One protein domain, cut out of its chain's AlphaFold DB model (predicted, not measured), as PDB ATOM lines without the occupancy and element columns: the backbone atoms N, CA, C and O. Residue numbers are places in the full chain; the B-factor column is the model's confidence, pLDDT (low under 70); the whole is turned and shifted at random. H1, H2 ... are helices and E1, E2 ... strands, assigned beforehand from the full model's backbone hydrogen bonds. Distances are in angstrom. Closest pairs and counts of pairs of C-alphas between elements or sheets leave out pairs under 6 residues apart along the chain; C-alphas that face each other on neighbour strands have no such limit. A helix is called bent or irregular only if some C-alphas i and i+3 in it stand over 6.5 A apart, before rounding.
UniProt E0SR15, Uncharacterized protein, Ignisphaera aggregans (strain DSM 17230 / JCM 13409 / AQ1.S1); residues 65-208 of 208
ATOM      1  N   ASN A  65     114.608  51.657  24.072       92.00
ATOM      2  CA  ASN A  65     113.266  52.095  24.496       92.00
ATOM      3  C   ASN A  65     112.378  52.610  23.334       92.00
ATOM      4  O   ASN A  65     111.733  53.651  23.442       92.00
ATOM      5  N   ASN A  66     112.356  51.872  22.215       90.12
ATOM      6  CA  ASN A  66     111.610  52.168  20.980       90.12
ATOM      7  C   ASN A  66     112.121  53.338  20.116       90.12
ATOM      8  O   ASN A  66     111.481  53.661  19.114       90.12
ATOM      9  N   VAL A  67     113.272  53.942  20.428       93.38
ATOM     10  CA  VAL A  67     113.981  54.827  19.492       93.38
ATOM     11  C   VAL A  67     115.180  54.102  18.895       93.38
ATOM     12  O   VAL A  67     116.002  53.534  19.607       93.38
ATOM     13  N   LYS A  68     115.278  54.106  17.568       94.31
ATOM     14  CA  LYS A  68     116.469  53.641  16.857       94.31
ATOM     15  C   LYS A  68     117.515  54.754  16.879       94.31
ATOM     16  O   LYS A  68     117.167  55.856  16.476       94.31
ATOM     17  N   CYS A  69     118.745  54.475  17.287       95.69
ATOM     18  CA  CYS A  69     119.885  55.387  17.192       95.69
ATOM     19  C   CYS A  69     120.846  54.892  16.111       95.69
ATOM     20  O   CYS A  69     121.124  53.692  16.058       95.69
ATOM     21  N   ASP A  70     121.381  55.800  15.296       97.00
ATOM     22  CA  ASP A  70     122.412  55.427  14.317       97.00
ATOM     23  C   ASP A  70     123.693  55.012  15.050       97.00
ATOM     24  O   ASP A  70     124.220  53.922  14.837       97.00
ATOM     25  N   VAL A  71     124.134  55.834  16.009       97.38
ATOM     26  CA  VAL A  71     125.206  55.485  16.949       97.38
ATOM     27  C   VAL A  71     124.746  55.771  18.371       97.38
ATOM     28  O   VAL A  71     124.423  56.902  18.725       97.38
ATOM     29  N   TYR A  72     124.735  54.746  19.209       96.31
ATOM     30  CA  TYR A  72     124.461  54.865  20.633       96.31
ATOM     31  C   TYR A  72     125.751  54.700  21.429       96.31
ATOM     32  O   TYR A  72     126.478  53.718  21.269       96.31
ATOM     33  N   LEU A  73     126.014  55.653  22.316       94.62
ATOM     34  CA  LEU A  73     127.163  55.642  23.208       94.62
ATOM     35  C   LEU A  73     126.702  55.539  24.653       94.62
ATOM     36  O   LEU A  73     125.766  56.226  25.064       94.62
ATOM     37  N   ARG A  74     127.444  54.772  25.450       89.88
ATOM     38  CA  ARG A  74     127.413  54.888  26.907       89.88
ATOM     39  C   ARG A  74     128.815  55.168  27.418       89.88
ATOM     40  O   ARG A  74     129.732  54.370  27.241       89.88
ATOM     41  N   HIS A  75     128.971  56.314  28.071       81.38
ATOM     42  CA  HIS A  75     130.200  56.666  28.767       81.38
ATOM     43  C   HIS A  75     129.883  57.007  30.220       81.38
ATOM     44  O   HIS A  75     129.166  57.970  30.518       81.38
ATOM     45  N   ARG A  76     130.416  56.196  31.142       77.06
ATOM     46  CA  ARG A  76     130.066  56.224  32.569       77.06
ATOM     47  C   ARG A  76     128.547  56.061  32.752       77.06
ATOM     48  O   ARG A  76     128.019  54.995  32.470       77.06
ATOM     49  N   ASN A  77     127.855  57.130  33.156       71.19
ATOM     50  CA  ASN A  77     126.409  57.166  33.408       71.19
ATOM     51  C   ASN A  77     125.645  58.070  32.423       71.19
ATOM     52  O   ASN A  77     124.518  58.488  32.722       71.19
ATOM     53  N   HIS A  78     126.259  58.429  31.293       80.88
ATOM     54  CA  HIS A  78     125.633  59.242  30.257       80.88
ATOM     55  C   HIS A  78     125.431  58.415  28.996       80.88
ATOM     56  O   HIS A  78     126.384  57.881  28.427       80.88
ATOM     57  N   ASP A  79     124.167  58.349  28.593       89.69
ATOM     58  CA  ASP A  79     123.727  57.717  27.363       89.69
ATOM     59  C   ASP A  79     123.531  58.818  26.318       89.69
ATOM     60  O   ASP A  79     122.866  59.825  26.596       89.69
ATOM     61  N   ILE A  80     124.125  58.629  25.141       93.75
ATOM     62  CA  ILE A  80     124.076  59.581  24.030       93.75
ATOM     63  C   ILE A  80     123.566  58.853  22.790       93.75
ATOM     64  O   ILE A  80     124.141  57.845  22.381       93.75
ATOM     65  N   CYS A  81     122.505  59.379  22.187       95.75
ATOM     66  CA  CYS A  81     122.030  58.952  20.873       95.75
ATOM     67  C   CYS A  81     122.539  59.938  19.819       95.75
ATOM     68  O   CYS A  81     122.272  61.136  19.921       95.75
ATOM     69  N   ILE A  82     123.296  59.449  18.842       97.12
ATOM     70  CA  ILE A  82     123.843  60.244  17.744       97.12
ATOM     71  C   ILE A  82     123.108  59.881  16.462       97.12
ATOM     72  O   ILE A  82     122.992  58.705  16.116       97.12
ATOM     73  N   GLU A  83     122.663  60.916  15.763       97.25
ATOM     74  CA  GLU A  83     121.892  60.841  14.527       97.25
ATOM     75  C   GLU A  83     122.715  61.359  13.355       97.25
ATOM     76  O   GLU A  83     123.242  62.472  13.408       97.25
ATOM     77  N   ILE A  84     122.838  60.557  12.303       97.62
ATOM     78  CA  ILE A  84     123.598  60.883  11.101       97.62
ATOM     79  C   ILE A  84     122.652  61.514  10.083       97.62
ATOM     80  O   ILE A  84     121.621  60.957   9.713       97.62
ATOM     81  N   GLU A  85     123.032  62.688   9.591       95.50
ATOM     82  CA  GLU A  85     122.154  63.528   8.794       95.50
ATOM     83  C   GLU A  85     122.772  63.915   7.446       95.50
ATOM     84  O   GLU A  85     123.790  64.600   7.374       95.50
ATOM     85  N   PHE A  86     122.104  63.506   6.360       94.06
ATOM     86  CA  PHE A  86     122.474  63.824   4.969       94.06
ATOM     87  C   PHE A  86     121.497  64.780   4.266       94.06
ATOM     88  O   PHE A  86     121.706  65.119   3.106       94.06
ATOM     89  N   TYR A  87     120.423  65.200   4.945       91.94
ATOM     90  CA  TYR A  87     119.362  66.058   4.392       91.94
ATOM     91  C   TYR A  87     118.682  65.521   3.126       91.94
ATOM     92  O   TYR A  87     118.361  66.270   2.209       91.94
ATOM     93  N   THR A  88     118.396  64.221   3.085       90.69
ATOM     94  CA  THR A  88     117.540  63.654   2.036       90.69
ATOM     95  C   THR A  88     116.115  64.206   2.166       90.69
ATOM     96  O   THR A  88     115.458  63.990   3.189       90.69
ATOM     97  N   ILE A  89     115.632  64.909   1.134       93.25
ATOM     98  CA  ILE A  89     114.304  65.542   1.101       93.25
ATOM     99  C   ILE A  89     113.385  64.787   0.129       93.25
ATOM    100  O   ILE A  89     113.752  64.633  -1.038       93.25
ATOM    101  N   PRO A  90     112.192  64.337   0.560       93.50
ATOM    102  CA  PRO A  90     111.150  63.864  -0.349       93.50
ATOM    103  C   PRO A  90     110.706  64.959  -1.326       93.50
ATOM    104  O   PRO A  90     110.621  66.130  -0.954       93.50
ATOM    105  N   MET A  91     110.392  64.588  -2.569       94.31
ATOM    106  CA  MET A  91     110.061  65.553  -3.628       94.31
ATOM    107  C   MET A  91     108.887  66.466  -3.259       94.31
ATOM    108  O   MET A  91     108.913  67.654  -3.581       94.31
ATOM    109  N   GLU A  92     107.886  65.950  -2.545       94.62
ATOM    110  CA  GLU A  92     106.723  66.721  -2.100       94.62
ATOM    111  C   GLU A  92     107.063  67.858  -1.119       94.62
ATOM    112  O   GLU A  92     106.277  68.795  -0.979       94.62
ATOM    113  N   TYR A  93     108.238  67.817  -0.477       95.62
ATOM    114  CA  TYR A  93     108.687  68.822   0.492       95.62
ATOM    115  C   TYR A  93     109.797  69.731  -0.037       95.62
ATOM    116  O   TYR A  93     110.409  70.479   0.724       95.62
ATOM    117  N   LEU A  94     110.071  69.709  -1.345       94.12
ATOM    118  CA  LEU A  94     111.129  70.530  -1.934       94.12
ATOM    119  C   LEU A  94     110.889  72.037  -1.720       94.12
ATOM    120  O   LEU A  94     111.826  72.780  -1.439       94.12
ATOM    121  N   GLY A  95     109.631  72.486  -1.795       93.12
ATOM    122  CA  GLY A  95     109.257  73.897  -1.613       93.12
ATOM    123  C   GLY A  95     109.378  74.415  -0.175       93.12
ATOM    124  O   GLY A  95     109.386  75.623   0.044       93.12
ATOM    125  N   ASN A  96     109.487  73.525   0.809       93.19
ATOM    126  CA  ASN A  96     109.580  73.833   2.237       93.19
ATOM    127  C   ASN A  96     110.644  72.963   2.930       93.19
ATOM    128  O   ASN A  96     110.507  72.593   4.097       93.19
ATOM    129  N   TRP A  97     111.722  72.648   2.208       93.38
ATOM    130  CA  TRP A  97     112.724  71.669   2.626       93.38
ATOM    131  C   TRP A  97     113.380  72.015   3.969       93.38
ATOM    132  O   TRP A  97     113.549  71.134   4.809       93.38
ATOM    133  N   THR A  98     113.686  73.291   4.224       91.31
ATOM    134  CA  THR A  98     114.267  73.747   5.498       91.31
ATOM    135  C   THR A  98     113.352  73.414   6.672       91.31
ATOM    136  O   THR A  98     113.806  72.930   7.709       91.31
ATOM    137  N   GLU A  99     112.048  73.640   6.500       93.31
ATOM    138  CA  GLU A  99     111.045  73.358   7.524       93.31
ATOM    139  C   GLU A  99     110.915  71.844   7.763       93.31
ATOM    140  O   GLU A  99     110.892  71.407   8.914       93.31
ATOM    141  N   PHE A 100     110.945  71.036   6.698       95.50
ATOM    142  CA  PHE A 100     110.955  69.574   6.790       95.50
ATOM    143  C   PHE A 100     112.190  69.033   7.534       95.50
ATOM    144  O   PHE A 100     112.073  68.153   8.389       95.50
ATOM    145  N   ILE A 101     113.386  69.571   7.261       94.25
ATOM    146  CA  ILE A 101     114.614  69.184   7.975       94.25
ATOM    147  C   ILE A 101     114.504  69.497   9.465       94.25
ATOM    148  O   ILE A 101     114.777  68.634  10.300       94.25
ATOM    149  N   ILE A 102     114.061  70.711   9.800       93.50
ATOM    150  CA  ILE A 102     113.848  71.128  11.187       93.50
ATOM    151  C   ILE A 102     112.830  70.205  11.869       93.50
ATOM    152  O   ILE A 102     113.092  69.708  12.966       93.50
ATOM    153  N   ALA A 103     111.708  69.910  11.208       95.00
ATOM    154  CA  ALA A 103     110.693  68.980  11.695       95.00
ATOM    155  C   ALA A 103     111.273  67.590  12.002       95.00
ATOM    156  O   ALA A 103     110.931  66.991  13.023       95.00
ATOM    157  N   ARG A 104     112.172  67.086  11.151       95.00
ATOM    158  CA  ARG A 104     112.820  65.779  11.317       95.00
ATOM    159  C   ARG A 104     113.768  65.752  12.512       95.00
ATOM    160  O   ARG A 104     113.676  64.828  13.320       95.00
ATOM    161  N   HIS A 105     114.591  66.788  12.686       94.50
ATOM    162  CA  HIS A 105     115.425  66.933  13.883       94.50
ATOM    163  C   HIS A 105     114.566  66.986  15.155       94.50
ATOM    164  O   HIS A 105     114.843  66.271  16.115       94.50
ATOM    165  N   ILE A 106     113.489  67.780  15.158       94.00
ATOM    166  CA  ILE A 106     112.580  67.905  16.308       94.00
ATOM    167  C   ILE A 106     111.931  66.565  16.637       94.00
ATOM    168  O   ILE A 106     111.948  66.153  17.795       94.00
ATOM    169  N   LYS A 107     111.396  65.863  15.629       94.12
ATOM    170  CA  LYS A 107     110.820  64.525  15.799       94.12
ATOM    171  C   LYS A 107     111.834  63.593  16.449       94.12
ATOM    172  O   LYS A 107     111.486  62.890  17.396       94.12
ATOM    173  N   LYS A 108     113.077  63.585  15.957       93.75
ATOM    174  CA  LYS A 108     114.074  62.647  16.460       93.75
ATOM    175  C   LYS A 108     114.494  62.965  17.890       93.75
ATOM    176  O   LYS A 108     114.487  62.069  18.729       93.75
ATOM    177  N   LEU A 109     114.731  64.236  18.205       93.94
ATOM    178  CA  LEU A 109     114.995  64.683  19.576       93.94
ATOM    179  C   LEU A 109     113.837  64.357  20.521       93.94
ATOM    180  O   LEU A 109     114.072  63.915  21.639       93.94
ATOM    181  N   TYR A 110     112.595  64.521  20.066       92.75
ATOM    182  CA  TYR A 110     111.414  64.172  20.850       92.75
ATOM    183  C   TYR A 110     111.359  62.662  21.143       92.75
ATOM    184  O   TYR A 110     111.143  62.270  22.288       92.75
ATOM    185  N   GLN A 111     111.632  61.807  20.152       93.19
ATOM    186  CA  GLN A 111     111.700  60.353  20.352       93.19
ATOM    187  C   GLN A 111     112.837  59.942  21.301       93.19
ATOM    188  O   GLN A 111     112.633  59.086  22.157       93.19
ATOM    189  N   ILE A 112     114.012  60.568  21.178       93.81
ATOM    190  CA  ILE A 112     115.166  60.335  22.060       93.81
ATOM    191  C   ILE A 112     114.833  60.734  23.503       93.81
ATOM    192  O   ILE A 112     115.099  59.970  24.432       93.81
ATOM    193  N   ALA A 113     114.207  61.898  23.685       91.38
ATOM    194  CA  ALA A 113     113.773  62.382  24.988       91.38
ATOM    195  C   ALA A 113     112.757  61.428  25.634       91.38
ATOM    196  O   ALA A 113     112.964  60.989  26.765       91.38
ATOM    197  N   LYS A 114     111.727  61.025  24.877       91.88
ATOM    198  CA  LYS A 114     110.700  60.068  25.313       91.88
ATOM    199  C   LYS A 114     111.278  58.694  25.669       91.88
ATOM    200  O   LYS A 114     110.779  58.022  26.568       91.88
ATOM    201  N   ALA A 115     112.354  58.279  25.002       92.25
ATOM    202  CA  ALA A 115     113.084  57.054  25.314       92.25
ATOM    203  C   ALA A 115     113.929  57.145  26.605       92.25
ATOM    204  O   ALA A 115     114.552  56.157  27.000       92.25
ATOM    205  N   GLY A 116     113.970  58.305  27.270       90.12
ATOM    206  CA  GLY A 116     114.729  58.525  28.502       90.12
ATOM    207  C   GLY A 116     116.241  58.644  28.292       90.12
ATOM    208  O   GLY A 116     117.005  58.565  29.256       90.12
ATOM    209  N   ILE A 117     116.695  58.827  27.048       91.31
ATOM    210  CA  ILE A 117     118.113  59.011  26.735       91.31
ATOM    211  C   ILE A 117     118.515  60.440  27.122       91.31
ATOM    212  O   ILE A 117     117.865  61.416  26.749       91.31
ATOM    213  N   LYS A 118     119.596  60.570  27.900       86.00
ATOM    214  CA  LYS A 118     119.956  61.833  28.569       86.00
ATOM    215  C   LYS A 118     120.425  62.924  27.610       86.00
ATOM    216  O   LYS A 118     120.190  64.103  27.888       86.00
ATOM    217  N   ALA A 119     121.093  62.541  26.526       90.06
ATOM    218  CA  ALA A 119     121.633  63.475  25.554       90.06
ATOM    219  C   ALA A 119     121.471  62.976  24.115       90.06
ATOM    220  O   ALA A 119     121.495  61.778  23.831       90.06
ATOM    221  N   ALA A 120     121.351  63.936  23.206       93.25
ATOM    222  CA  ALA A 120     121.346  63.704  21.771       93.25
ATOM    223  C   ALA A 120     122.548  64.393  21.125       93.25
ATOM    224  O   ALA A 120     123.032  65.403  21.632       93.25
ATOM    225  N   ALA A 121     123.008  63.894  19.991       95.00
ATOM    226  CA  ALA A 121     123.974  64.570  19.141       95.00
ATOM    227  C   ALA A 121     123.596  64.355  17.677       95.00
ATOM    228  O   ALA A 121     122.879  63.416  17.337       95.00
ATOM    229  N   PHE A 122     124.100  65.225  16.812       96.19
ATOM    230  CA  PHE A 122     123.935  65.079  15.371       96.19
ATOM    231  C   PHE A 122     125.297  65.007  14.701       96.19
ATOM    232  O   PHE A 122     126.229  65.694  15.118       96.19
ATOM    233  N   ALA A 123     125.405  64.189  13.666       97.69
ATOM    234  CA  ALA A 123     126.588  64.040  12.846       97.69
ATOM    235  C   ALA A 123     126.255  64.409  11.397       97.69
ATOM    236  O   ALA A 123     125.359  63.822  10.797       97.69
ATOM    237  N   TYR A 124     126.995  65.354  10.826       97.19
ATOM    238  CA  TYR A 124     126.791  65.849   9.464       97.19
ATOM    239  C   TYR A 124     128.053  65.648   8.619       97.19
ATOM    240  O   TYR A 124     129.162  65.747   9.151       97.19
ATOM    241  N   PRO A 125     127.934  65.413   7.304       97.12
ATOM    242  CA  PRO A 125     129.090  65.435   6.423       97.12
ATOM    243  C   PRO A 125     129.669  66.853   6.330       97.12
ATOM    244  O   PRO A 125     128.961  67.859   6.446       97.12
ATOM    245  N   TYR A 126     130.974  66.937   6.087       94.56
ATOM    246  CA  TYR A 126     131.679  68.195   5.867       94.56
ATOM    247  C   TYR A 126     131.020  69.025   4.756       94.56
ATOM    248  O   TYR A 126     130.700  68.512   3.685       94.56
ATOM    249  N   GLY A 127     130.826  70.321   5.021       89.19
ATOM    250  CA  GLY A 127     130.178  71.264   4.104       89.19
ATOM    251  C   GLY A 127     128.669  71.438   4.308       89.19
ATOM    252  O   GLY A 127     128.096  72.356   3.725       89.19
ATOM    253  N   ILE A 128     128.020  70.627   5.152       90.31
ATOM    254  CA  ILE A 128     126.613  70.828   5.520       90.31
ATOM    255  C   ILE A 128     126.494  71.766   6.725       90.31
ATOM    256  O   ILE A 128     127.174  71.592   7.735       90.31
ATOM    257  N   ILE A 129     125.586  72.743   6.631       87.56
ATOM    258  CA  ILE A 129     125.207  73.614   7.752       87.56
ATOM    259  C   ILE A 129     124.186  72.873   8.635       87.56
ATOM    260  O   ILE A 129     123.119  72.491   8.142       87.56
ATOM    261  N   PRO A 130     124.457  72.682   9.939       90.62
ATOM    262  CA  PRO A 130     123.491  72.107  10.871       90.62
ATOM    263  C   PRO A 130     122.252  73.001  11.031       90.62
ATOM    264  O   PRO A 130     122.351  74.154  11.439       90.62
ATOM    265  N   LEU A 131     121.071  72.456  10.741       89.00
ATOM    266  CA  LEU A 131     119.772  73.134  10.830       89.00
ATOM    267  C   LEU A 131     119.046  72.720  12.115       89.00
ATOM    268  O   LEU A 131     117.914  72.229  12.099       89.00
ATOM    269  N   ILE A 132     119.737  72.864  13.242       89.06
ATOM    270  CA  ILE A 132     119.205  72.550  14.568       89.06
ATOM    271  C   ILE A 132     118.598  73.834  15.148       89.06
ATOM    272  O   ILE A 132     119.290  74.847  15.203       89.06
ATOM    273  N   PRO A 133     117.336  73.840  15.609       88.06
ATOM    274  CA  PRO A 133     116.775  75.004  16.289       88.06
ATOM    275  C   PRO A 133     117.620  75.431  17.495       88.06
ATOM    276  O   PRO A 133     117.934  74.614  18.365       88.06
ATOM    277  N   ILE A 134     117.955  76.722  17.572       85.75
ATOM    278  CA  ILE A 134     118.804  77.298  18.627       85.75
ATOM    279  C   ILE A 134     118.247  77.024  20.031       85.75
ATOM    280  O   ILE A 134     118.991  76.797  20.983       85.75
ATOM    281  N   GLU A 135     116.925  76.955  20.165       87.44
ATOM    282  CA  GLU A 135     116.264  76.675  21.434       87.44
ATOM    283  C   GLU A 135     116.470  75.243  21.919       87.44
ATOM    284  O   GLU A 135     116.388  74.998  23.119       87.44
ATOM    285  N   LEU A 136     116.776  74.305  21.021       87.31
ATOM    286  CA  LEU A 136     117.092  72.921  21.377       87.31
ATOM    287  C   LEU A 136     118.579  72.735  21.706       87.31
ATOM    288  O   LEU A 136     118.917  71.849  22.492       87.31
ATOM    289  N   ILE A 137     119.449  73.604  21.181       86.62
ATOM    290  CA  ILE A 137     120.876  73.651  21.538       86.62
ATOM    291  C   ILE A 137     121.056  74.116  22.984       86.62
ATOM    292  O   ILE A 137     121.892  73.583  23.714       86.62
ATOM    293  N   ARG A 138     120.247  75.085  23.425       83.50
ATOM    294  CA  ARG A 138     120.314  75.611  24.792       83.50
ATOM    295  C   ARG A 138     120.007  74.525  25.835       83.50
ATOM    296  O   ARG A 138     119.138  73.678  25.588       83.50
ATOM    297  N   PRO A 139     120.664  74.558  27.012       82.62
ATOM    298  CA  PRO A 139     120.326  73.685  28.135       82.62
ATOM    299  C   PRO A 139     118.846  73.785  28.516       82.62
ATOM    300  O   PRO A 139     118.254  74.858  28.399       82.62
ATOM    301  N   SER A 140     118.268  72.693  29.026       83.25
ATOM    302  CA  SER A 140     116.836  72.589  29.366       83.25
ATOM    303  C   SER A 140     116.272  73.781  30.155       83.25
ATOM    304  O   SER A 140     115.205  74.289  29.820       83.25
ATOM    305  N   HIS A 141     117.005  74.282  31.152       83.75
ATOM    306  CA  HIS A 141     116.582  75.392  32.015       83.75
ATOM    307  C   HIS A 141     116.546  76.768  31.325       83.75
ATOM    308  O   HIS A 141     115.938  77.691  31.857       83.75
ATOM    309  N   TYR A 142     117.151  76.911  30.141       85.62
ATOM    310  CA  TYR A 142     117.087  78.127  29.321       85.62
ATOM    311  C   TYR A 142     116.057  78.037  28.184       85.62
ATOM    312  O   TYR A 142     115.936  78.967  27.380       85.62
ATOM    313  N   ARG A 143     115.315  76.927  28.071       88.94
ATOM    314  CA  ARG A 143     114.333  76.732  26.997       88.94
ATOM    315  C   ARG A 143     113.007  77.406  27.335       88.94
ATOM    316  O   ARG A 143     112.444  77.214  28.408       88.94
ATOM    317  N   SER A 144     112.456  78.147  26.377       90.69
ATOM    318  CA  SER A 144     111.103  78.701  26.486       90.69
ATOM    319  C   SER A 144     110.070  77.648  26.093       90.69
ATOM    320  O   SER A 144     110.052  77.210  24.944       90.69
ATOM    321  N   LYS A 145     109.159  77.284  27.009       91.31
ATOM    322  CA  LYS A 145     108.062  76.338  26.720       91.31
ATOM    323  C   LYS A 145     107.239  76.768  25.504       91.31
ATOM    324  O   LYS A 145     106.977  75.939  24.639       91.31
ATOM    325  N   LYS A 146     106.917  78.064  25.391       92.56
ATOM    326  CA  LYS A 146     106.214  78.630  24.226       92.56
ATOM    327  C   LYS A 146     106.968  78.332  22.930       92.56
ATOM    328  O   LYS A 146     106.385  77.864  21.961       92.56
ATOM    329  N   ARG A 147     108.282  78.554  22.928       91.94
ATOM    330  CA  ARG A 147     109.100  78.360  21.733       91.94
ATOM    331  C   ARG A 147     109.259  76.884  21.363       91.94
ATOM    332  O   ARG A 147     109.197  76.543  20.189       91.94
ATOM    333  N   ILE A 148     109.369  75.992  22.350       92.25
ATOM    334  CA  ILE A 148     109.344  74.538  22.110       92.25
ATOM    335  C   ILE A 148     107.990  74.090  21.536       92.25
ATOM    336  O   ILE A 148     107.962  73.249  20.642       92.25
ATOM    337  N   GLN A 149     106.873  74.670  21.985       92.94
ATOM    338  CA  GLN A 149     105.554  74.393  21.402       92.94
ATOM    339  C   GLN A 149     105.450  74.856  19.943       92.94
ATOM    340  O   GLN A 149     104.906  74.126  19.118       92.94
ATOM    341  N   GLU A 150     106.003  76.023  19.603       92.81
ATOM    342  CA  GLU A 150     106.081  76.499  18.213       92.81
ATOM    343  C   GLU A 150     106.904  75.539  17.336       92.81
ATOM    344  O   GLU A 150     106.480  75.191  16.234       92.81
ATOM    345  N   LEU A 151     108.038  75.045  17.841       92.88
ATOM    346  CA  LEU A 151     108.845  74.035  17.148       92.88
ATOM    347  C   LEU A 151     108.072  72.719  16.962       92.88
ATOM    348  O   LEU A 151     108.045  72.160  15.866       92.88
ATOM    349  N   LEU A 152     107.373  72.236  17.991       94.06
ATOM    350  CA  LEU A 152     106.528  71.045  17.861       94.06
ATOM    351  C   LEU A 152     105.393  71.237  16.851       94.06
ATOM    352  O   LEU A 152     105.062  70.295  16.136       94.06
ATOM    353  N   ALA A 153     104.821  72.437  16.747       93.31
ATOM    354  CA  ALA A 153     103.811  72.737  15.736       93.31
ATOM    355  C   ALA A 153     104.373  72.616  14.309       93.31
ATOM    356  O   ALA A 153     103.680  72.107  13.433       93.31
ATOM    357  N   ILE A 154     105.634  73.008  14.088       93.50
ATOM    358  CA  ILE A 154     106.334  72.772  12.816       93.50
ATOM    359  C   ILE A 154     106.454  71.268  12.554       93.50
ATOM    360  O   ILE A 154     106.049  70.789  11.497       93.50
ATOM    361  N   ALA A 155     106.947  70.499  13.527       95.00
ATOM    362  CA  ALA A 155     107.131  69.059  13.363       95.00
ATOM    363  C   ALA A 155     105.815  68.307  13.094       95.00
ATOM    364  O   ALA A 155     105.783  67.392  12.267       95.00
ATOM    365  N   ARG A 156     104.719  68.739  13.726       95.31
ATOM    366  CA  ARG A 156     103.372  68.165  13.569       95.31
ATOM    367  C   ARG A 156     102.778  68.327  12.169       95.31
ATOM    368  O   ARG A 156     101.864  67.585  11.827       95.31
ATOM    369  N   LYS A 157     103.301  69.233  11.338       94.62
ATOM    370  CA  LYS A 157     102.898  69.334   9.924       94.62
ATOM    371  C   LYS A 157     103.361  68.135   9.090       94.62
ATOM    372  O   LYS A 157     102.753  67.853   8.064       94.62
ATOM    373  N   TYR A 158     104.419  67.444   9.523       94.69
ATOM    374  CA  TYR A 158     105.063  66.361   8.766       94.69
ATOM    375  C   TYR A 158     105.018  65.009   9.478       94.69
ATOM    376  O   TYR A 158     105.167  63.966   8.844       94.69
ATOM    377  N   TYR A 159     104.848  65.006  10.802       93.00
ATOM    378  CA  TYR A 159     104.926  63.804  11.620       93.00
ATOM    379  C   TYR A 159     103.851  63.788  12.704       93.00
ATOM    380  O   TYR A 159     103.609  64.793  13.368       93.00
ATOM    381  N   SER A 160     103.273  62.616  12.956       89.38
ATOM    382  CA  SER A 160     102.359  62.408  14.079       89.38
ATOM    383  C   SER A 160     103.129  62.437  15.403       89.38
ATOM    384  O   SER A 160     103.860  61.499  15.721       89.38
ATOM    385  N   ILE A 161     102.986  63.530  16.159       87.75
ATOM    386  CA  ILE A 161     103.559  63.708  17.500       87.75
ATOM    387  C   ILE A 161     102.410  63.977  18.473       87.75
ATOM    388  O   ILE A 161     101.801  65.048  18.428       87.75
ATOM    389  N   GLU A 162     102.124  62.992  19.323       77.44
ATOM    390  CA  GLU A 162     100.936  62.964  20.189       77.44
ATOM    391  C   GLU A 162     101.092  63.785  21.477       77.44
ATOM    392  O   GLU A 162     100.130  64.407  21.914       77.44
ATOM    393  N   GLU A 163     102.282  63.810  22.087       74.31
ATOM    394  CA  GLU A 163     102.469  64.415  23.413       74.31
ATOM    395  C   GLU A 163     102.977  65.864  23.343       74.31
ATOM    396  O   GLU A 163     103.367  66.387  22.290       74.31
ATOM    397  N   ASP A 164     102.949  66.515  24.505       75.19
ATOM    398  CA  ASP A 164     103.314  67.912  24.699       75.19
ATOM    399  C   ASP A 164     104.827  68.152  24.842       75.19
ATOM    400  O   ASP A 164     105.653  67.243  24.892       75.19
ATOM    401  N   ALA A 165     105.194  69.434  24.923       83.19
ATOM    402  CA  ALA A 165     106.567  69.942  24.985       83.19
ATOM    403  C   ALA A 165     107.433  69.405  26.138       83.19
ATOM    404  O   ALA A 165     108.642  69.633  26.135       83.19
ATOM    405  N   ASP A 166     106.844  68.727  27.121       86.25
ATOM    406  CA  ASP A 166     107.518  68.375  28.366       86.25
ATOM    407  C   ASP A 166     108.687  67.399  28.149       86.25
ATOM    408  O   ASP A 166     109.718  67.554  28.800       86.25
ATOM    409  N   GLU A 167     108.602  66.470  27.193       88.44
ATOM    410  CA  GLU A 167     109.717  65.560  26.876       88.44
ATOM    411  C   GLU A 167     110.944  66.327  26.363       88.44
ATOM    412  O   GLU A 167     112.052  66.195  26.890       88.44
ATOM    413  N   LEU A 168     110.740  67.243  25.411       86.69
ATOM    414  CA  LEU A 168     111.813  68.105  24.911       86.69
ATOM    415  C   LEU A 168     112.328  69.085  25.972       86.69
ATOM    416  O   LEU A 168     113.487  69.489  25.910       86.69
ATOM    417  N   LEU A 169     111.512  69.478  26.951       86.88
ATOM    418  CA  LEU A 169     111.961  70.317  28.066       86.88
ATOM    419  C   LEU A 169     112.793  69.529  29.088       86.88
ATOM    420  O   LEU A 169     113.696  70.104  29.690       86.88
ATOM    421  N   LYS A 170     112.540  68.227  29.267       83.81
ATOM    422  CA  LYS A 170     113.297  67.354  30.184       83.81
ATOM    423  C   LYS A 170     114.644  66.907  29.616       83.81
ATOM    424  O   LYS A 170     115.582  66.706  30.387       83.81
ATOM    425  N   MET A 171     114.753  66.749  28.294       83.69
ATOM    426  CA  MET A 171     116.008  66.363  27.638       83.69
ATOM    427  C   MET A 171     117.124  67.344  28.019       83.69
ATOM    428  O   MET A 171     117.006  68.540  27.750       83.69
ATOM    429  N   GLN A 172     118.211  66.865  28.629       75.88
ATOM    430  CA  GLN A 172     119.161  67.748  29.316       75.88
ATOM    431  C   GLN A 172     119.819  68.755  28.368       75.88
ATOM    432  O   GLN A 172     119.842  69.953  28.654       75.88
ATOM    433  N   HIS A 173     120.344  68.269  27.244       77.62
ATOM    434  CA  HIS A 173     120.985  69.081  26.214       77.62
ATOM    435  C   HIS A 173     121.239  68.247  24.948       77.62
ATOM    436  O   HIS A 173     121.264  67.015  24.992       77.62
ATOM    437  N   ILE A 174     121.443  68.933  23.823       87.31
ATOM    438  CA  ILE A 174     122.201  68.364  22.707       87.31
ATOM    439  C   ILE A 174     123.666  68.395  23.149       87.31
ATOM    440  O   ILE A 174     124.137  69.451  23.545       87.31
ATOM    441  N   HIS A 175     124.361  67.260  23.157       85.38
ATOM    442  CA  HIS A 175     125.729  67.133  23.665       85.38
ATOM    443  C   HIS A 175     126.741  67.850  22.775       85.38
ATOM    444  O   HIS A 175     127.532  68.663  23.244       85.38
ATOM    445  N   ALA A 176     126.689  67.539  21.485       91.12
ATOM    446  CA  ALA A 176     127.646  68.004  20.501       91.12
ATOM    447  C   ALA A 176     127.043  67.932  19.096       91.12
ATOM    448  O   ALA A 176     126.033  67.261  18.857       91.12
ATOM    449  N   VAL A 177     127.716  68.599  18.163       95.00
ATOM    450  CA  VAL A 177     127.562  68.342  16.734       95.00
ATOM    451  C   VAL A 177     128.877  67.786  16.217       95.00
ATOM    452  O   VAL A 177     129.938  68.356  16.465       95.00
ATOM    453  N   TYR A 178     128.813  66.682  15.490       97.06
ATOM    454  CA  TYR A 178     129.960  66.083  14.830       97.06
ATOM    455  C   TYR A 178     129.934  66.425  13.343       97.06
ATOM    456  O   TYR A 178     128.891  66.366  12.698       97.06
ATOM    457  N   ILE A 179     131.090  66.768  12.787       97.44
ATOM    458  CA  ILE A 179     131.280  66.927  11.347       97.44
ATOM    459  C   ILE A 179     132.214  65.821  10.880       97.44
ATOM    460  O   ILE A 179     133.335  65.721  11.375       97.44
ATOM    461  N   PHE A 180     131.778  64.990   9.941       97.75
ATOM    462  CA  PHE A 180     132.585  63.903   9.400       97.75
ATOM    463  C   PHE A 180     133.016  64.167   7.959       97.75
ATOM    464  O   PHE A 180     132.275  64.709   7.146       97.75
ATOM    465  N   ASP A 181     134.235  63.756   7.634       96.94
ATOM    466  CA  ASP A 181     134.831  63.903   6.313       96.94
ATOM    467  C   ASP A 181     135.362  62.543   5.844       96.94
ATOM    468  O   ASP A 181     136.370  62.037   6.350       96.94
ATOM    469  N   PHE A 182     134.685  61.948   4.856       95.06
ATOM    470  CA  PHE A 182     135.099  60.679   4.254       95.06
ATOM    471  C   PHE A 182     136.438  60.784   3.525       95.06
ATOM    472  O   PHE A 182     137.244  59.850   3.568       95.06
ATOM    473  N   SER A 183     136.704  61.920   2.879       93.19
ATOM    474  CA  SER A 183     137.932  62.188   2.128       93.19
ATOM    475  C   SER A 183     139.136  62.292   3.053       93.19
ATOM    476  O   SER A 183     140.218  61.833   2.689       93.19
ATOM    477  N   MET A 184     138.955  62.779   4.276       95.00
ATOM    478  CA  MET A 184     140.016  62.796   5.285       95.00
ATOM    479  C   MET A 184     140.009  61.574   6.208       95.00
ATOM    480  O   MET A 184     141.016  61.319   6.863       95.00
ATOM    481  N   GLY A 185     138.911  60.814   6.269       95.81
ATOM    482  CA  GLY A 185     138.736  59.746   7.258       95.81
ATOM    483  C   GLY A 185     138.713  60.296   8.688       95.81
ATOM    484  O   GLY A 185     139.280  59.689   9.593       95.81
ATOM    485  N   LYS A 186     138.123  61.482   8.882       96.56
ATOM    486  CA  LYS A 186     138.142  62.212  10.157       96.56
ATOM    487  C   LYS A 186     136.745  62.612  10.602       96.56
ATOM    488  O   LYS A 186     135.878  62.888   9.780       96.56
ATOM    489  N   VAL A 187     136.574  62.705  11.916       98.19
ATOM    490  CA  VAL A 187     135.419  63.339  12.554       98.19
ATOM    491  C   VAL A 187     135.929  64.465  13.441       98.19
ATOM    492  O   VAL A 187     136.930  64.313  14.147       98.19
ATOM    493  N   TYR A 188     135.235  65.589  13.393       96.50
ATOM    494  CA  TYR A 188     135.475  66.780  14.183       96.50
ATOM    495  C   TYR A 188     134.297  66.968  15.132       96.50
ATOM    496  O   TYR A 188     133.148  66.937  14.705       96.50
ATOM    497  N   GLU A 189     134.578  67.155  16.414       95.94
ATOM    498  CA  GLU A 189     133.564  67.564  17.381       95.94
ATOM    499  C   GLU A 189     133.510  69.086  17.402       95.94
ATOM    500  O   GLU A 189     134.532  69.747  17.597       95.94
ATOM    501  N   VAL A 190     132.327  69.640  17.163       93.69
ATOM    502  CA  VAL A 190     132.089  71.078  17.136       93.69
ATOM    503  C   VAL A 190     131.318  71.472  18.384       93.69
ATOM    504  O   VAL A 190     130.244  70.942  18.680       93.69
ATOM    505  N   LEU A 191     131.877  72.434  19.115       86.88
ATOM    506  CA  LEU A 191     131.274  72.960  20.331       86.88
ATOM    507  C   LEU A 191     129.967  73.694  20.005       86.88
ATOM    508  O   LEU A 191     129.869  74.431  19.023       86.88
ATOM    509  N   LEU A 192     128.966  73.540  20.871       87.50
ATOM    510  CA  LEU A 192     127.619  74.073  20.641       87.50
ATOM    511  C   LEU A 192     127.580  75.593  20.452       87.50
ATOM    512  O   LEU A 192     126.790  76.072  19.649       87.50
ATOM    513  N   HIS A 193     128.446  76.352  21.130       87.00
ATOM    514  CA  HIS A 193     128.513  77.810  20.958       87.00
ATOM    515  C   HIS A 193     128.986  78.206  19.545       87.00
ATOM    516  O   HIS A 193     128.568  79.228  18.997       87.00
ATOM    517  N   THR A 194     129.847  77.388  18.930       89.75
ATOM    518  CA  THR A 194     130.291  77.575  17.545       89.75
ATOM    519  C   THR A 194     129.135  77.301  16.585       89.75
ATOM    520  O   THR A 194     128.917  78.066  15.649       89.75
ATOM    521  N   ILE A 195     128.348  76.256  16.859       89.56
ATOM    522  CA  ILE A 195     127.136  75.934  16.097       89.56
ATOM    523  C   ILE A 195     126.077  77.033  16.243       89.56
ATOM    524  O   ILE A 195     125.508  77.458  15.244       89.56
ATOM    525  N   GLU A 196     125.852  77.540  17.457       87.44
ATOM    526  CA  GLU A 196     124.938  78.657  17.722       87.44
ATOM    527  C   GLU A 196     125.327  79.897  16.905       87.44
ATOM    528  O   GLU A 196     124.475  80.495  16.253       87.44
ATOM    529  N   SER A 197     126.623  80.224  16.861       88.62
ATOM    530  CA  SER A 197     127.143  81.344  16.066       88.62
ATOM    531  C   SER A 197     126.926  81.143  14.561       88.62
ATOM    532  O   SER A 197     126.517  82.070  13.865       88.62
ATOM    533  N   LEU A 198     127.158  79.926  14.054       87.81
ATOM    534  CA  LEU A 198     126.937  79.583  12.647       87.81
ATOM    535  C   LEU A 198     125.454  79.679  12.261       87.81
ATOM    536  O   LEU A 198     125.121  80.241  11.218       87.81
ATOM    537  N   ILE A 199     124.561  79.162  13.108       84.56
ATOM    538  CA  ILE A 199     123.112  79.231  12.890       84.56
ATOM    539  C   ILE A 199     122.639  80.682  12.931       84.56
ATOM    540  O   ILE A 199     121.876  81.086  12.057       84.56
ATOM    541  N   ALA A 200     123.107  81.474  13.897       84.38
ATOM    542  CA  ALA A 200     122.762  82.888  13.999       84.38
ATOM    543  C   ALA A 200     123.195  83.669  12.746       84.38
ATOM    544  O   ALA A 200     122.410  84.448  12.205       84.38
ATOM    545  N   LEU A 201     124.404  83.407  12.234       85.75
ATOM    546  CA  LEU A 201     124.875  83.975  10.971       85.75
ATOM    547  C   LEU A 201     123.952  83.584   9.812       85.75
ATOM    548  O   LEU A 201     123.487  84.455   9.083       85.75
ATOM    549  N   TYR A 202     123.640  82.298   9.657       81.56
ATOM    550  CA  TYR A 202     122.778  81.827   8.573       81.56
ATOM    551  C   TYR A 202     121.369  82.437   8.642       81.56
ATOM    552  O   TYR A 202     120.839  82.900   7.635       81.56
ATOM    553  N   GLN A 203     120.789  82.519   9.841       78.00
ATOM    554  CA  GLN A 203     119.489  83.156  10.061       78.00
ATOM    555  C   GLN A 203     119.507  84.654   9.729       78.00
ATOM    556  O   GLN A 203     118.538  85.153   9.163       78.00
ATOM    557  N   SER A 204     120.610  85.359  10.011       82.00
ATOM    558  CA  SER A 204     120.755  86.781   9.665       82.00
ATOM    559  C   SER A 204     120.755  87.047   8.154       82.00
ATOM    560  O   SER A 204     120.381  88.135   7.728       82.00
ATOM    561  N   LEU A 205     121.133  86.052   7.345       79.06
ATOM    562  CA  LEU A 205     121.169  86.157   5.885       79.06
ATOM    563  C   LEU A 205     119.807  85.893   5.229       79.06
ATOM    564  O   LEU A 205     119.587  86.331   4.106       79.06
ATOM    565  N   ILE A 206     118.908  85.173   5.907       69.31
ATOM    566  CA  ILE A 206     117.582  84.794   5.384       69.31
ATOM    567  C   ILE A 206     116.496  85.792   5.808       69.31
ATOM    568  O   ILE A 206     115.424  85.833   5.215       69.31
ATOM    569  N   ALA A 207     116.758  86.615   6.824       54.78
ATOM    570  CA  ALA A 207     115.793  87.561   7.383       54.78
ATOM    571  C   ALA A 207     115.616  88.876   6.579       54.78
ATOM    572  O   ALA A 207     115.225  89.879   7.175       54.78
ATOM    573  N   TYR A 208     115.871  88.881   5.264       39.19
ATOM    574  CA  TYR A 208     115.631  90.024   4.365       39.19
ATOM    575  C   TYR A 208     114.645  89.678   3.251       39.19
ATOM    576  O   TYR A 208     114.860  88.646   2.575       39.19
TER     577      TYR A 208
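Overview. This is residues 65 to 208 of the 208 residues of an uncharacterized protein of Ignisphaera aggregans (strain DSM 17230 / JCM 13409 / AQ1.S1) (UniProt E0SR15). A strongly twisted sheet of five strands, curled like part of a barrel, has a strand hairpin at each edge, E1 and E2 at one and E4 and E5 at the other, with two parallel neighbour pairs between them. The helices gather beside it: H1 packs on the sheet with its residues 105 to 114, H3 meets residues 99 to 107 of H1 with its own residues 151 to 156 and has no contact with the sheet, short H4 packs on residues 109 to 114 of H1, short H2 packs on H5, and H5 starts near E4 and runs outward until residues 203 to 208, of which 203 to 206 belong to H5, stick out. The printed part has 144 residues, with five named helices and five named strands in the order E1 E2 H1 E3 H2 H3 H4 E4 E5 H5; the class is mixed, helices and strands. The sheet is mixed, in the order E1, E2, E3, E4, E5. The whole is compact, with a radius of gyration of the C-alphas of 14.9 A and spans of 46 by 42 by 29 A.

Along the chain. Strand E1, residues 67 to 75, begins at C-alpha 67 (113.981, 54.827, 19.492), bends by 93 degrees at residue 70 and measures 18.8 A. E2 is residues 78 to 84, 19.3 A; E3 is residues 119 to 125, 20.6 A; E4 is residues 173 to 181, 24.8 A; E5 is residues 186 to 190, 12.8 A. The longest helix, H1, is residues 91 to 114 and measures 29.5 A; it has a kink of 98 degrees near residue 98 and is irregular, with C-alphas 95 and 98 8.7 A apart. H2 is residues 134 to 137, H3 residues 145 to 156, 16.2 A, and H4 residues 166 to 170. H5, residues 192 to 206, 21.2 A, runs from C-alpha 192 (127.619, 74.073, 20.641) to C-alpha 206 (117.582, 84.794, 5.384).

Arrangement. E1 and E5 are the edge strands. E1 and E2 form an antiparallel hairpin, with N 73 and O 80 within hydrogen-bond range at 2.9 A. E2 and E3 are parallel, with N 123 and O 83 at 2.8 A. E3 and E4 are parallel, with N 175 and O 120 at 2.7 A. E4 and E5 form an antiparallel hairpin, with N 179 and O 188 at 2.8 A. E2, H1, E3 is a strand-helix-strand unit, two parallel neighbour strands with a helix between them, and its crossover is right-handed; E3, H2 H3 H4, E4 is another such unit. H1 is on the sheet but only grazes it, with residues 105 to 114; its closest C-alphas to E3 are those of Leu 109 and Ala 120, 6.8 A. H2 only grazes the sheet with residues 136 to 137, and H5 with residues 192 to 195. H3, the hub, is not on the sheet; with residues 151 to 156 alone it touches residues 99 to 107 of H1, closest at the C-alphas of Ala 103 and Ala 155, 3.9 A, at a steep tilt of 55 degrees, opposite ways. H3 only just touches H2 and H4, with 3 pairs of C-alphas within 8 A each. H4, not on the sheet, touches H1 at Ala 113 and Glu 167, their closest C-alphas, 5.5 A. H2 touches H5, closest at the C-alphas of Ile 134 and Glu 196, 6.3 A. H1 and H5 are apart. In H3, H4 and H5 every O i to N i+4 pair is within hydrogen-bond range; in H1 16 of 20 are, and H2 is too short for such a pair.

Size, cuts and confidence. The two C-alphas farthest apart are those of Arg 76 and Tyr 208, 46.3 A. The printed part has no cut, and no link is long. Residues 203 to 208, of which 203 to 206 belong to H5, stand free. The mean pLDDT of the printed part is 89.8, and residues 206 to 208 are under 70.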